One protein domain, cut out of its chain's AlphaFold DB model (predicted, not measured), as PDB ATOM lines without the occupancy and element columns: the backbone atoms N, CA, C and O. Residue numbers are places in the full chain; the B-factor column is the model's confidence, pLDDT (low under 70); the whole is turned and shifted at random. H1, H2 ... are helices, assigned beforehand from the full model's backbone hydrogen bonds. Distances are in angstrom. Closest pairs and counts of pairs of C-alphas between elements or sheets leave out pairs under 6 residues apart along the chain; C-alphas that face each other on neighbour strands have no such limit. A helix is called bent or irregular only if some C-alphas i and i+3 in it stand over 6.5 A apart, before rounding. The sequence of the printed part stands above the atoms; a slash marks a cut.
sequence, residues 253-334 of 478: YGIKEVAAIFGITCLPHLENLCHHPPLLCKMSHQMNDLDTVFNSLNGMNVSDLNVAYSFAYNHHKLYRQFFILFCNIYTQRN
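Overview. This is residues 253 to 334 of the 478 residues of an uncharacterized protein of Musca domestica (UniProt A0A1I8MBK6). A helical hairpin, H4 and H5, is covered on one side by two shorter helices, H1 crossing H4 and H3 packed on H5. At one end of the long axis the unnamed stretch 271 to 289 loops out from the little helix H2 and comes back to H3; the last residues of H5 lie towards the other end. The printed part has 82 residues with five named helices, H1 to H5 in chain order, and no named strand; its class is all helix. It is compact, with a radius of gyration of the C-alphas of 12.8 A, yet elongated, spanning 42 by 22 by 21 A.

Arrangement. H1, residues 255 to 261, touches H4, residues 302 to 314, with residues 307 to 311 of H4 alone, about perpendicular at 84 degrees; the closest C-alphas are those of Val 258 and Ala 308, 5.9 A apart. H2, residues 267 to 270, only just touches the hub H5, residues 316 to 332, with 3 pairs of C-alphas within 8 A, the closest those of Leu 270 and Lys 317 at 6.5 A. H3, residues 290 to 298, touches H5 at a steep tilt of 53 degrees, the same way, through residues 322 to 329 of H5 alone; the closest C-alphas are those of Asn 298 and Ile 329, 6.4 A apart. H4 and H5 form a helical hairpin at a shallow tilt of 28 degrees, opposite ways, touching through residues 309 to 313 of H4 alone, closest at the C-alphas of Ala 312 and Leu 318, 4.9 A. H1 and H5 are apart. Every O i to N i+4 pair is within hydrogen-bond range in H1, H3 and H4, and 11 of 13 in H5; H2 is too short for such a pair.

Along the chain. H1 begins at C-alpha 255 (45.640, -41.384, -24.620) and measures 10.2 A, H2 5.3 A, H3 11.8 A and H4 18.3 A. H5 measures 24.2 A and ends at C-alpha 332 (63.833, -42.105, -6.893); it has a kink of 51 degrees near residue 323 and is irregular, with C-alphas 321 and 324 7.7 A apart.

Size, cuts and confidence. The two C-alphas farthest apart, those of Leu 280 and Asn 334, are 43.3 A from each other. The printed part has no cut; the link from H2 to H3, 19 residues, is long, and the other links are tight. The mean pLDDT of the printed part is 93.5, and residue 253 is the one printed residue under 70.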
ATOM      1  N   TYR A 253      52.030 -45.337 -26.378       66.06
ATOM      2  CA  TYR A 253      50.916 -45.174 -25.454       66.06
ATOM      3  C   TYR A 253      49.941 -44.154 -26.034       66.06
ATOM      4  O   TYR A 253      50.212 -42.956 -26.069       66.06
ATOM      5  N   GLY A 254      48.798 -44.640 -26.510       82.31
ATOM      6  CA  GLY A 254      47.679 -43.771 -26.820       82.31
ATOM      7  C   GLY A 254      47.088 -43.167 -25.542       82.31
ATOM      8  O   GLY A 254      47.297 -43.634 -24.420       82.31
ATOM      9  N   ILE A 255      46.303 -42.104 -25.721       85.62
ATOM     10  CA  ILE A 255      45.640 -41.384 -24.620       85.62
ATOM     11  C   ILE A 255      44.785 -42.336 -23.766       85.62
ATOM     12  O   ILE A 255      44.677 -42.162 -22.556       85.62
ATOM     13  N   LYS A 256      44.189 -43.369 -24.377       86.75
ATOM     14  CA  LYS A 256      43.338 -44.340 -23.674       86.75
ATOM     15  C   LYS A 256      44.144 -45.253 -22.756       86.75
ATOM     16  O   LYS A 256      43.699 -45.532 -21.647       86.75
ATOM     17  N   GLU A 257      45.303 -45.705 -23.214       90.25
ATOM     18  CA  GLU A 257      46.220 -46.541 -22.451       90.25
ATOM     19  C   GLU A 257      46.763 -45.766 -21.248       90.25
ATOM     20  O   GLU A 257      46.780 -46.297 -20.140       90.25
ATOM     21  N   VAL A 258      47.105 -44.485 -21.435       93.56
ATOM     22  CA  VAL A 258      47.533 -43.610 -20.335       93.56
ATOM     23  C   VAL A 258      46.398 -43.376 -19.338       93.56
ATOM     24  O   VAL A 258      46.580 -43.531 -18.134       93.56
ATOM     25  N   ALA A 259      45.197 -43.060 -19.824       93.12
ATOM     26  CA  ALA A 259      44.031 -42.834 -18.975       93.12
ATOM     27  C   ALA A 259      43.666 -44.081 -18.139       93.12
ATOM     28  O   ALA A 259      43.287 -43.966 -16.970       93.12
ATOM     29  N   ALA A 260      43.864 -45.281 -18.698       92.81
ATOM     30  CA  ALA A 260      43.649 -46.546 -18.001       92.81
ATOM     31  C   ALA A 260      44.589 -46.750 -16.798       92.81
ATOM     32  O   ALA A 260      44.160 -47.354 -15.814       92.81
ATOM     33  N   ILE A 261      45.814 -46.200 -16.819       95.50
ATOM     34  CA  ILE A 261      46.738 -46.229 -15.666       95.50
ATOM     35  C   ILE A 261      46.064 -45.611 -14.442       95.50
ATOM     36  O   ILE A 261      46.113 -46.169 -13.348       95.50
ATOM     37  N   PHE A 262      45.374 -44.489 -14.641       96.75
ATOM     38  CA  PHE A 262      44.689 -43.746 -13.586       96.75
ATOM     39  C   PHE A 262      43.287 -44.291 -13.274       96.75
ATOM     40  O   PHE A 262      42.600 -43.734 -12.424       96.75
ATOM     41  N   GLY A 263      42.838 -45.356 -13.947       93.12
ATOM     42  CA  GLY A 263      41.526 -45.990 -13.751       93.12
ATOM     43  C   GLY A 263      40.352 -45.266 -14.416       93.12
ATOM     44  O   GLY A 263      39.244 -45.803 -14.479       93.12
ATOM     45  N   ILE A 264      40.582 -44.077 -14.973       92.06
ATOM     46  CA  ILE A 264      39.544 -43.228 -15.554       92.06
ATOM     47  C   ILE A 264      39.562 -43.311 -17.074       92.06
ATOM     48  O   ILE A 264      40.432 -42.773 -17.742       92.06
ATOM     49  N   THR A 265      38.561 -43.968 -17.653       91.06
ATOM     50  CA  THR A 265      38.440 -44.079 -19.116       91.06
ATOM     51  C   THR A 265      37.447 -43.076 -19.706       91.06
ATOM     52  O   THR A 265      37.385 -42.908 -20.923       91.06
ATOM     53  N   CYS A 266      36.687 -42.363 -18.866       93.31
ATOM     54  CA  CYS A 266      35.809 -41.278 -19.297       93.31
ATOM     55  C   CYS A 266      36.536 -39.927 -19.263       93.31
ATOM     56  O   CYS A 266      36.478 -39.207 -18.268       93.31
ATOM     57  N   LEU A 267      37.177 -39.544 -20.368       91.75
ATOM     58  CA  LEU A 267      37.840 -38.236 -20.473       91.75
ATOM     59  C   LEU A 267      36.891 -37.047 -20.211       91.75
ATOM     60  O   LEU A 267      37.258 -36.183 -19.418       91.75
ATOM     61  N   PRO A 268      35.635 -37.024 -20.712       92.56
ATOM     62  CA  PRO A 268      34.702 -35.942 -20.379       92.56
ATOM     63  C   PRO A 268      34.412 -35.816 -18.875       92.56
ATOM     64  O   PRO A 268      34.043 -34.745 -18.402       92.56
ATOM     65  N   HIS A 269      34.567 -36.889 -18.089       92.94
ATOM     66  CA  HIS A 269      34.410 -36.811 -16.636       92.94
ATOM     67  C   HIS A 269      35.553 -36.032 -15.966       92.94
ATOM     68  O   HIS A 269      35.317 -35.350 -14.964       92.94
ATOM     69  N   LEU A 270      36.775 -36.097 -16.508       90.38
ATOM     70  CA  LEU A 270      37.917 -35.337 -15.990       90.38
ATOM     71  C   LEU A 270      37.667 -33.830 -16.058       90.38
ATOM     72  O   LEU A 270      37.997 -33.113 -15.116       90.38
ATOM     73  N   GLU A 271      36.983 -33.388 -17.111       90.88
ATOM     74  CA  GLU A 271      36.655 -31.983 -17.378       90.88
ATOM     75  C   GLU A 271      35.282 -31.561 -16.828       90.88
ATOM     76  O   GLU A 271      34.819 -30.455 -17.079       90.88
ATOM     77  N   ASN A 272      34.613 -32.425 -16.050       90.38
ATOM     78  CA  ASN A 272      33.247 -32.210 -15.546       90.38
ATOM     79  C   ASN A 272      32.179 -32.021 -16.648       90.38
ATOM     80  O   ASN A 272      31.106 -31.486 -16.384       90.38
ATOM     81  N   LEU A 273      32.445 -32.506 -17.861       91.56
ATOM     82  CA  LEU A 273      31.538 -32.456 -19.013       91.56
ATOM     83  C   LEU A 273      30.663 -33.714 -19.139       91.56
ATOM     84  O   LEU A 273      29.693 -33.740 -19.894       91.56
ATOM     85  N   CYS A 274      30.981 -34.788 -18.409       91.88
ATOM     86  CA  CYS A 274      30.152 -35.990 -18.401       91.88
ATOM     87  C   CYS A 274      28.914 -35.807 -17.508       91.88
ATOM     88  O   CYS A 274      29.016 -35.824 -16.282       91.88
ATOM     89  N   HIS A 275      27.737 -35.695 -18.128       91.62
ATOM     90  CA  HIS A 275      26.449 -35.597 -17.425       91.62
ATOM     91  C   HIS A 275      25.817 -36.952 -17.085       91.62
ATOM     92  O   HIS A 275      24.818 -37.003 -16.367       91.62
ATOM     93  N   HIS A 276      26.373 -38.057 -17.592       90.31
ATOM     94  CA  HIS A 276      25.877 -39.382 -17.244       90.31
ATOM     95  C   HIS A 276      26.243 -39.698 -15.788       90.31
ATOM     96  O   HIS A 276      27.411 -39.556 -15.410       90.31
ATOM     97  N   PRO A 277      25.288 -40.176 -14.971       86.62
ATOM     98  CA  PRO A 277      25.607 -40.738 -13.667       86.62
ATOM     99  C   PRO A 277      26.690 -41.820 -13.802       86.62
ATOM    100  O   PRO A 277      26.660 -42.565 -14.786       86.62
ATOM    101  N   PRO A 278      27.610 -41.973 -12.830       83.56
ATOM    102  CA  PRO A 278      28.695 -42.957 -12.910       83.56
ATOM    103  C   PRO A 278      28.226 -44.385 -13.225       83.56
ATOM    104  O   PRO A 278      28.901 -45.103 -13.948       83.56
ATOM    105  N   LEU A 279      27.040 -44.772 -12.742       83.31
ATOM    106  CA  LEU A 279      26.438 -46.091 -12.976       83.31
ATOM    107  C   LEU A 279      25.893 -46.293 -14.400       83.31
ATOM    108  O   LEU A 279      25.650 -47.424 -14.808       83.31
ATOM    109  N   LEU A 280      25.651 -45.207 -15.138       88.12
ATOM    110  CA  LEU A 280      25.085 -45.227 -16.491       88.12
ATOM    111  C   LEU A 280      26.124 -44.891 -17.565       88.12
ATOM    112  O   LEU A 280      25.865 -45.088 -18.754       88.12
ATOM    113  N   CYS A 281      27.294 -44.380 -17.174       91.00
ATOM    114  CA  CYS A 281      28.385 -44.157 -18.107       91.00
ATOM    115  C   CYS A 281      29.021 -45.496 -18.495       91.00
ATOM    116  O   CYS A 281      29.388 -46.298 -17.644       91.00
ATOM    117  N   LYS A 282      29.201 -45.726 -19.802       90.25
ATOM    118  CA  LYS A 282      29.902 -46.919 -20.316       90.25
ATOM    119  C   LYS A 282      31.409 -46.899 -20.031       90.25
ATOM    120  O   LYS A 282      32.080 -47.902 -20.248       90.25
ATOM    121  N   MET A 283      31.934 -45.751 -19.610       91.31
ATOM    122  CA  MET A 283      33.344 -45.524 -19.314       91.31
ATOM    123  C   MET A 283      33.531 -45.326 -17.808       91.31
ATOM    124  O   MET A 283      32.655 -44.784 -17.135       91.31
ATOM    125  N   SER A 284      34.686 -45.726 -17.283       91.56
ATOM    126  CA  SER A 284      35.001 -45.604 -15.861       91.56
ATOM    127  C   SER A 284      35.167 -44.139 -15.461       91.56
ATOM    128  O   SER A 284      35.898 -43.388 -16.111       91.56
ATOM    129  N   HIS A 285      34.492 -43.750 -14.377       93.06
ATOM    130  CA  HIS A 285      34.703 -42.486 -13.658       93.06
ATOM    131  C   HIS A 285      35.561 -42.678 -12.398       93.06
ATOM    132  O   HIS A 285      35.911 -41.702 -11.739       93.06
ATOM    133  N   GLN A 286      35.849 -43.926 -12.024       93.38
ATOM    134  CA  GLN A 286      36.555 -44.246 -10.793       93.38
ATOM    135  C   GLN A 286      38.058 -44.190 -11.035       93.38
ATOM    136  O   GLN A 286      38.553 -44.806 -11.970       93.38
ATOM    137  N   MET A 287      38.780 -43.469 -10.182       94.94
ATOM    138  CA  MET A 287      40.237 -43.462 -10.236       94.94
ATOM    139  C   MET A 287      40.809 -44.678  -9.512       94.94
ATOM    140  O   MET A 287      40.259 -45.122  -8.500       94.94
ATOM    141  N   ASN A 288      41.922 -45.187 -10.030       96.56
ATOM    142  CA  ASN A 288      42.708 -46.212  -9.358       96.56
ATOM    143  C   ASN A 288      43.284 -45.661  -8.048       96.56
ATOM    144  O   ASN A 288      43.503 -44.454  -7.890       96.56
ATOM    145  N   ASP A 289      43.527 -46.558  -7.099       96.25
ATOM    146  CA  ASP A 289      44.217 -46.221  -5.862       96.25
ATOM    147  C   ASP A 289      45.681 -45.831  -6.128       96.25
ATOM    148  O   ASP A 289      46.273 -46.167  -7.157       96.25
ATOM    149  N   LEU A 290      46.263 -45.097  -5.177       96.12
ATOM    150  CA  LEU A 290      47.614 -44.554  -5.306       96.12
ATOM    151  C   LEU A 290      48.672 -45.654  -5.491       96.12
ATOM    152  O   LEU A 290      49.620 -45.438  -6.244       96.12
ATOM    153  N   ASP A 291      48.506 -46.820  -4.860       96.44
ATOM    154  CA  ASP A 291      49.484 -47.912  -4.921       96.44
ATOM    155  C   ASP A 291      49.483 -48.571  -6.307       96.44
ATOM    156  O   ASP A 291      50.544 -48.792  -6.903       96.44
ATOM    157  N   THR A 292      48.300 -48.827  -6.872       96.69
ATOM    158  CA  THR A 292      48.149 -49.351  -8.238       96.69
ATOM    159  C   THR A 292      48.765 -48.408  -9.273       96.69
ATOM    160  O   THR A 292      49.501 -48.852 -10.163       96.69
ATOM    161  N   VAL A 293      48.513 -47.101  -9.143       97.62
ATOM    162  CA  VAL A 293      49.084 -46.089 -10.046       97.62
ATOM    163  C   VAL A 293      50.598 -46.003  -9.874       97.62
ATOM    164  O   VAL A 293      51.319 -46.026 -10.870       97.62
ATOM    165  N   PHE A 294      51.100 -45.983  -8.637       96.94
ATOM    166  CA  PHE A 294      52.535 -45.941  -8.361       96.94
ATOM    167  C   PHE A 294      53.277 -47.117  -8.999       96.94
ATOM    168  O   PHE A 294      54.255 -46.908  -9.712       96.94
ATOM    169  N   ASN A 295      52.793 -48.346  -8.797       96.56
ATOM    170  CA  ASN A 295      53.417 -49.545  -9.359       96.56
ATOM    171  C   ASN A 295      53.443 -49.511 -10.892       96.56
ATOM    172  O   ASN A 295      54.444 -49.884 -11.503       96.56
ATOM    173  N   SER A 296      52.366 -49.013 -11.504       96.38
ATOM    174  CA  SER A 296      52.269 -48.867 -12.958       96.38
ATOM    175  C   SER A 296      53.269 -47.834 -13.484       96.38
ATOM    176  O   SER A 296      54.049 -48.137 -14.384       96.38
ATOM    177  N   LEU A 297      53.301 -46.636 -12.891       97.19
ATOM    178  CA  LEU A 297      54.198 -45.549 -13.298       97.19
ATOM    179  C   LEU A 297      55.675 -45.884 -13.041       97.19
ATOM    180  O   LEU A 297      56.537 -45.594 -13.869       97.19
ATOM    181  N   ASN A 298      55.987 -46.534 -11.917       95.44
ATOM    182  CA  ASN A 298      57.362 -46.871 -11.559       95.44
ATOM    183  C   ASN A 298      57.977 -47.935 -12.488       95.44
ATOM    184  O   ASN A 298      59.198 -47.981 -12.634       95.44
ATOM    185  N   GLY A 299      57.154 -48.754 -13.150       94.25
ATOM    186  CA  GLY A 299      57.598 -49.711 -14.168       94.25
ATOM    187  C   GLY A 299      57.832 -49.108 -15.561       94.25
ATOM    188  O   GLY A 299      58.430 -49.764 -16.411       94.25
ATOM    189  N   MET A 300      57.383 -47.874 -15.817       95.50
ATOM    190  CA  MET A 300      57.473 -47.248 -17.144       95.50
ATOM    191  C   MET A 300      58.875 -46.731 -17.447       95.50
ATOM    192  O   MET A 300      59.596 -46.281 -16.554       95.50
ATOM    193  N   ASN A 301      59.259 -46.715 -18.724       94.88
ATOM    194  CA  ASN A 301      60.458 -45.990 -19.142       94.88
ATOM    195  C   ASN A 301      60.263 -44.464 -18.970       94.88
ATOM    196  O   ASN A 301      59.173 -43.988 -18.656       94.88
ATOM    197  N   VAL A 302      61.335 -43.687 -19.136       92.88
ATOM    198  CA  VAL A 302      61.303 -42.228 -18.920       92.88
ATOM    199  C   VAL A 302      60.346 -41.518 -19.886       92.88
ATOM    200  O   VAL A 302      59.645 -40.603 -19.466       92.88
ATOM    201  N   SER A 303      60.287 -41.950 -21.149       93.44
ATOM    202  CA  SER A 303      59.422 -41.341 -22.166       93.44
ATOM    203  C   SER A 303      57.946 -41.508 -21.814       93.44
ATOM    204  O   SER A 303      57.211 -40.528 -21.741       93.44
ATOM    205  N   ASP A 304      57.525 -42.738 -21.522       94.19
ATOM    206  CA  ASP A 304      56.134 -43.058 -21.197       94.19
ATOM    207  C   ASP A 304      55.710 -42.422 -19.869       94.19
ATOM    208  O   ASP A 304      54.591 -41.927 -19.745       94.19
ATOM    209  N   LEU A 305      56.625 -42.357 -18.892       96.25
ATOM    210  CA  LEU A 305      56.386 -41.654 -17.632       96.25
ATOM    211  C   LEU A 305      56.145 -40.156 -17.861       96.25
ATOM    212  O   LEU A 305      55.231 -39.595 -17.261       96.25
ATOM    213  N   ASN A 306      56.922 -39.516 -18.740       95.12
ATOM    214  CA  ASN A 306      56.728 -38.107 -19.081       95.12
ATOM    215  C   ASN A 306      55.398 -37.882 -19.810       95.12
ATOM    216  O   ASN A 306      54.698 -36.927 -19.491       95.12
ATOM    217  N   VAL A 307      55.000 -38.779 -20.718       95.44
ATOM    218  CA  VAL A 307      53.676 -38.722 -21.363       95.44
ATOM    219  C   VAL A 307      52.559 -38.857 -20.323       95.44
ATOM    220  O   VAL A 307      51.600 -38.082 -20.339       95.44
ATOM    221  N   ALA A 308      52.691 -39.794 -19.379       96.94
ATOM    222  CA  ALA A 308      51.732 -39.965 -18.291       96.94
ATOM    223  C   ALA A 308      51.667 -38.734 -17.374       96.94
ATOM    224  O   ALA A 308      50.573 -38.333 -16.968       96.94
ATOM    225  N   TYR A 309      52.813 -38.108 -17.088       97.44
ATOM    226  CA  TYR A 309      52.877 -36.862 -16.331       97.44
ATOM    227  C   TYR A 309      52.188 -35.717 -17.075       97.44
ATOM    228  O   TYR A 309      51.303 -35.083 -16.509       97.44
ATOM    229  N   SER A 310      52.512 -35.490 -18.352       95.50
ATOM    230  CA  SER A 310      51.873 -34.456 -19.174       95.50
ATOM    231  C   SER A 310      50.359 -34.653 -19.271       95.50
ATOM    232  O   SER A 310      49.605 -33.682 -19.219       95.50
ATOM    233  N   PHE A 311      49.889 -35.899 -19.362       95.50
ATOM    234  CA  PHE A 311      48.461 -36.200 -19.309       95.50
ATOM    235  C   PHE A 311      47.852 -35.810 -17.954       95.50
ATOM    236  O   PHE A 311      46.871 -35.071 -17.915       95.50
ATOM    237  N   ALA A 312      48.449 -36.240 -16.838       96.31
ATOM    238  CA  ALA A 312      47.965 -35.892 -15.503       96.31
ATOM    239  C   ALA A 312      47.978 -34.372 -15.256       96.31
ATOM    240  O   ALA A 312      47.005 -33.828 -14.740       96.31
ATOM    241  N   TYR A 313      49.038 -33.687 -15.681       95.00
ATOM    242  CA  TYR A 313      49.204 -32.237 -15.597       95.00
ATOM    243  C   TYR A 313      48.107 -31.464 -16.335       95.00
ATOM    244  O   TYR A 313      47.587 -30.471 -15.823       95.00
ATOM    245  N   ASN A 314      47.685 -31.941 -17.505       94.00
ATOM    246  CA  ASN A 314      46.626 -31.297 -18.282       94.00
ATOM    247  C   ASN A 314      45.217 -31.475 -17.698       94.00
ATOM    248  O   ASN A 314      44.288 -30.793 -18.132       94.00
ATOM    249  N   HIS A 315      45.048 -32.335 -16.693       94.00
ATOM    250  CA  HIS A 315      43.758 -32.607 -16.073       94.00
ATOM    251  C   HIS A 315      43.806 -32.334 -14.567       94.00
ATOM    252  O   HIS A 315      44.264 -33.171 -13.793       94.00
ATOM    253  N   HIS A 316      43.238 -31.203 -14.132       93.06
ATOM    254  CA  HIS A 316      43.259 -30.733 -12.736       93.06
ATOM    255  C   HIS A 316      42.979 -31.827 -11.684       93.06
ATOM    256  O   HIS A 316      43.705 -31.940 -10.699       93.06
ATOM    257  N   LYS A 317      41.962 -32.682 -11.894       94.38
ATOM    258  CA  LYS A 317      41.639 -33.771 -10.952       94.38
ATOM    259  C   LYS A 317      42.775 -34.792 -10.806       94.38
ATOM    260  O   LYS A 317      43.017 -35.268  -9.700       94.38
ATOM    261  N   LEU A 318      43.443 -35.132 -11.910       96.06
ATOM    262  CA  LEU A 318      44.569 -36.064 -11.909       96.06
ATOM    263  C   LEU A 318      45.807 -35.413 -11.311       96.06
ATOM    264  O   LEU A 318      46.435 -36.018 -10.448       96.06
ATOM    265  N   TYR A 319      46.117 -34.179 -11.711       95.81
ATOM    266  CA  TYR A 319      47.218 -33.414 -11.137       95.81
ATOM    267  C   TYR A 319      47.100 -33.355  -9.611       95.81
ATOM    268  O   TYR A 319      47.982 -33.828  -8.899       95.81
ATOM    269  N   ARG A 320      45.949 -32.903  -9.102       94.69
ATOM    270  CA  ARG A 320      45.683 -32.793  -7.663       94.69
ATOM    271  C   ARG A 320      45.885 -34.109  -6.905       94.69
ATOM    272  O   ARG A 320      46.351 -34.091  -5.773       94.69
ATOM    273  N   GLN A 321      45.516 -35.242  -7.497       95.75
ATOM    274  CA  GLN A 321      45.585 -36.535  -6.814       95.75
ATOM    275  C   GLN A 321      46.946 -37.230  -6.950       95.75
ATOM    276  O   GLN A 321      47.374 -37.914  -6.021       95.75
ATOM    277  N   PHE A 322      47.619 -37.083  -8.093       97.38
ATOM    278  CA  PHE A 322      48.779 -37.901  -8.454       97.38
ATOM    279  C   PHE A 322      50.097 -37.116  -8.553       97.38
ATOM    280  O   PHE A 322      51.144 -37.750  -8.671       97.38
ATOM    281  N   PHE A 323      50.108 -35.779  -8.452       97.19
ATOM    282  CA  PHE A 323      51.334 -34.968  -8.565       97.19
ATOM    283  C   PHE A 323      52.464 -35.443  -7.641       97.19
ATOM    284  O   PHE A 323      53.585 -35.685  -8.089       97.19
ATOM    285  N   ILE A 324      52.154 -35.670  -6.362       96.81
ATOM    286  CA  ILE A 324      53.134 -36.112  -5.358       96.81
ATOM    287  C   ILE A 324      53.765 -37.462  -5.741       96.81
ATOM    288  O   ILE A 324      54.946 -37.697  -5.475       96.81
ATOM    289  N   LEU A 325      53.015 -38.352  -6.403       97.44
ATOM    290  CA  LEU A 325      53.558 -39.626  -6.879       97.44
ATOM    291  C   LEU A 325      54.595 -39.417  -7.981       97.44
ATOM    292  O   LEU A 325      55.641 -40.063  -7.944       97.44
ATOM    293  N   PHE A 326      54.358 -38.486  -8.907       98.12
ATOM    294  CA  PHE A 326      55.355 -38.121  -9.912       98.12
ATOM    295  C   PHE A 326      56.612 -37.535  -9.269       98.12
ATOM    296  O   PHE A 326      57.708 -37.995  -9.586       98.12
ATOM    297  N   CYS A 327      56.479 -36.621  -8.297       97.88
ATOM    298  CA  CYS A 327      57.630 -36.115  -7.541       97.88
ATOM    299  C   CYS A 327      58.438 -37.255  -6.914       97.88
ATOM    300  O   CYS A 327      59.660 -37.295  -7.051       97.88
ATOM    301  N   ASN A 328      57.768 -38.216  -6.273       97.38
ATOM    302  CA  ASN A 328      58.428 -39.358  -5.643       97.38
ATOM    303  C   ASN A 328      59.173 -40.235  -6.660       97.38
ATOM    304  O   ASN A 328      60.324 -40.597  -6.420       97.38
ATOM    305  N   ILE A 329      58.553 -40.553  -7.799       97.88
ATOM    306  CA  ILE A 329      59.171 -41.391  -8.838       97.88
ATOM    307  C   ILE A 329      60.367 -40.674  -9.469       97.88
ATOM    308  O   ILE A 329      61.445 -41.261  -9.582       97.88
ATOM    309  N   TYR A 330      60.225 -39.399  -9.840       98.00
ATOM    310  CA  TYR A 330      61.341 -38.627 -10.390       98.00
ATOM    311  C   TYR A 330      62.466 -38.437  -9.370       98.00
ATOM    312  O   TYR A 330      63.633 -38.474  -9.757       98.00
ATOM    313  N   THR A 331      62.138 -38.344  -8.077       97.56
ATOM    314  CA  THR A 331      63.137 -38.327  -6.999       97.56
ATOM    315  C   THR A 331      63.908 -39.637  -6.924       97.56
ATOM    316  O   THR A 331      65.136 -39.633  -6.928       97.56
ATOM    317  N   GLN A 332      63.207 -40.776  -6.918       96.44
ATOM    318  CA  GLN A 332      63.833 -42.105  -6.893       96.44
ATOM    319  C   GLN A 332      64.724 -42.352  -8.115       96.44
ATOM    320  O   GLN A 332      65.744 -43.029  -8.015       96.44
ATOM    321  N   ARG A 333      64.363 -41.769  -9.262       95.69
ATOM    322  CA  ARG A 333      65.137 -41.832 -10.508       95.69
ATOM    323  C   ARG A 333      66.208 -40.743 -10.626       95.69
ATOM    324  O   ARG A 333      66.862 -40.671 -11.662       95.69
ATOM    325  N   ASN A 334      66.382 -39.904  -9.602       95.69
ATOM    326  CA  ASN A 334      67.311 -38.771  -9.579       95.69
ATOM    327  C   ASN A 334      67.164 -37.825 -10.795       95.69
ATOM    328  O   ASN A 334      68.142 -37.278 -11.305       95.69
TER     329      ASN A 334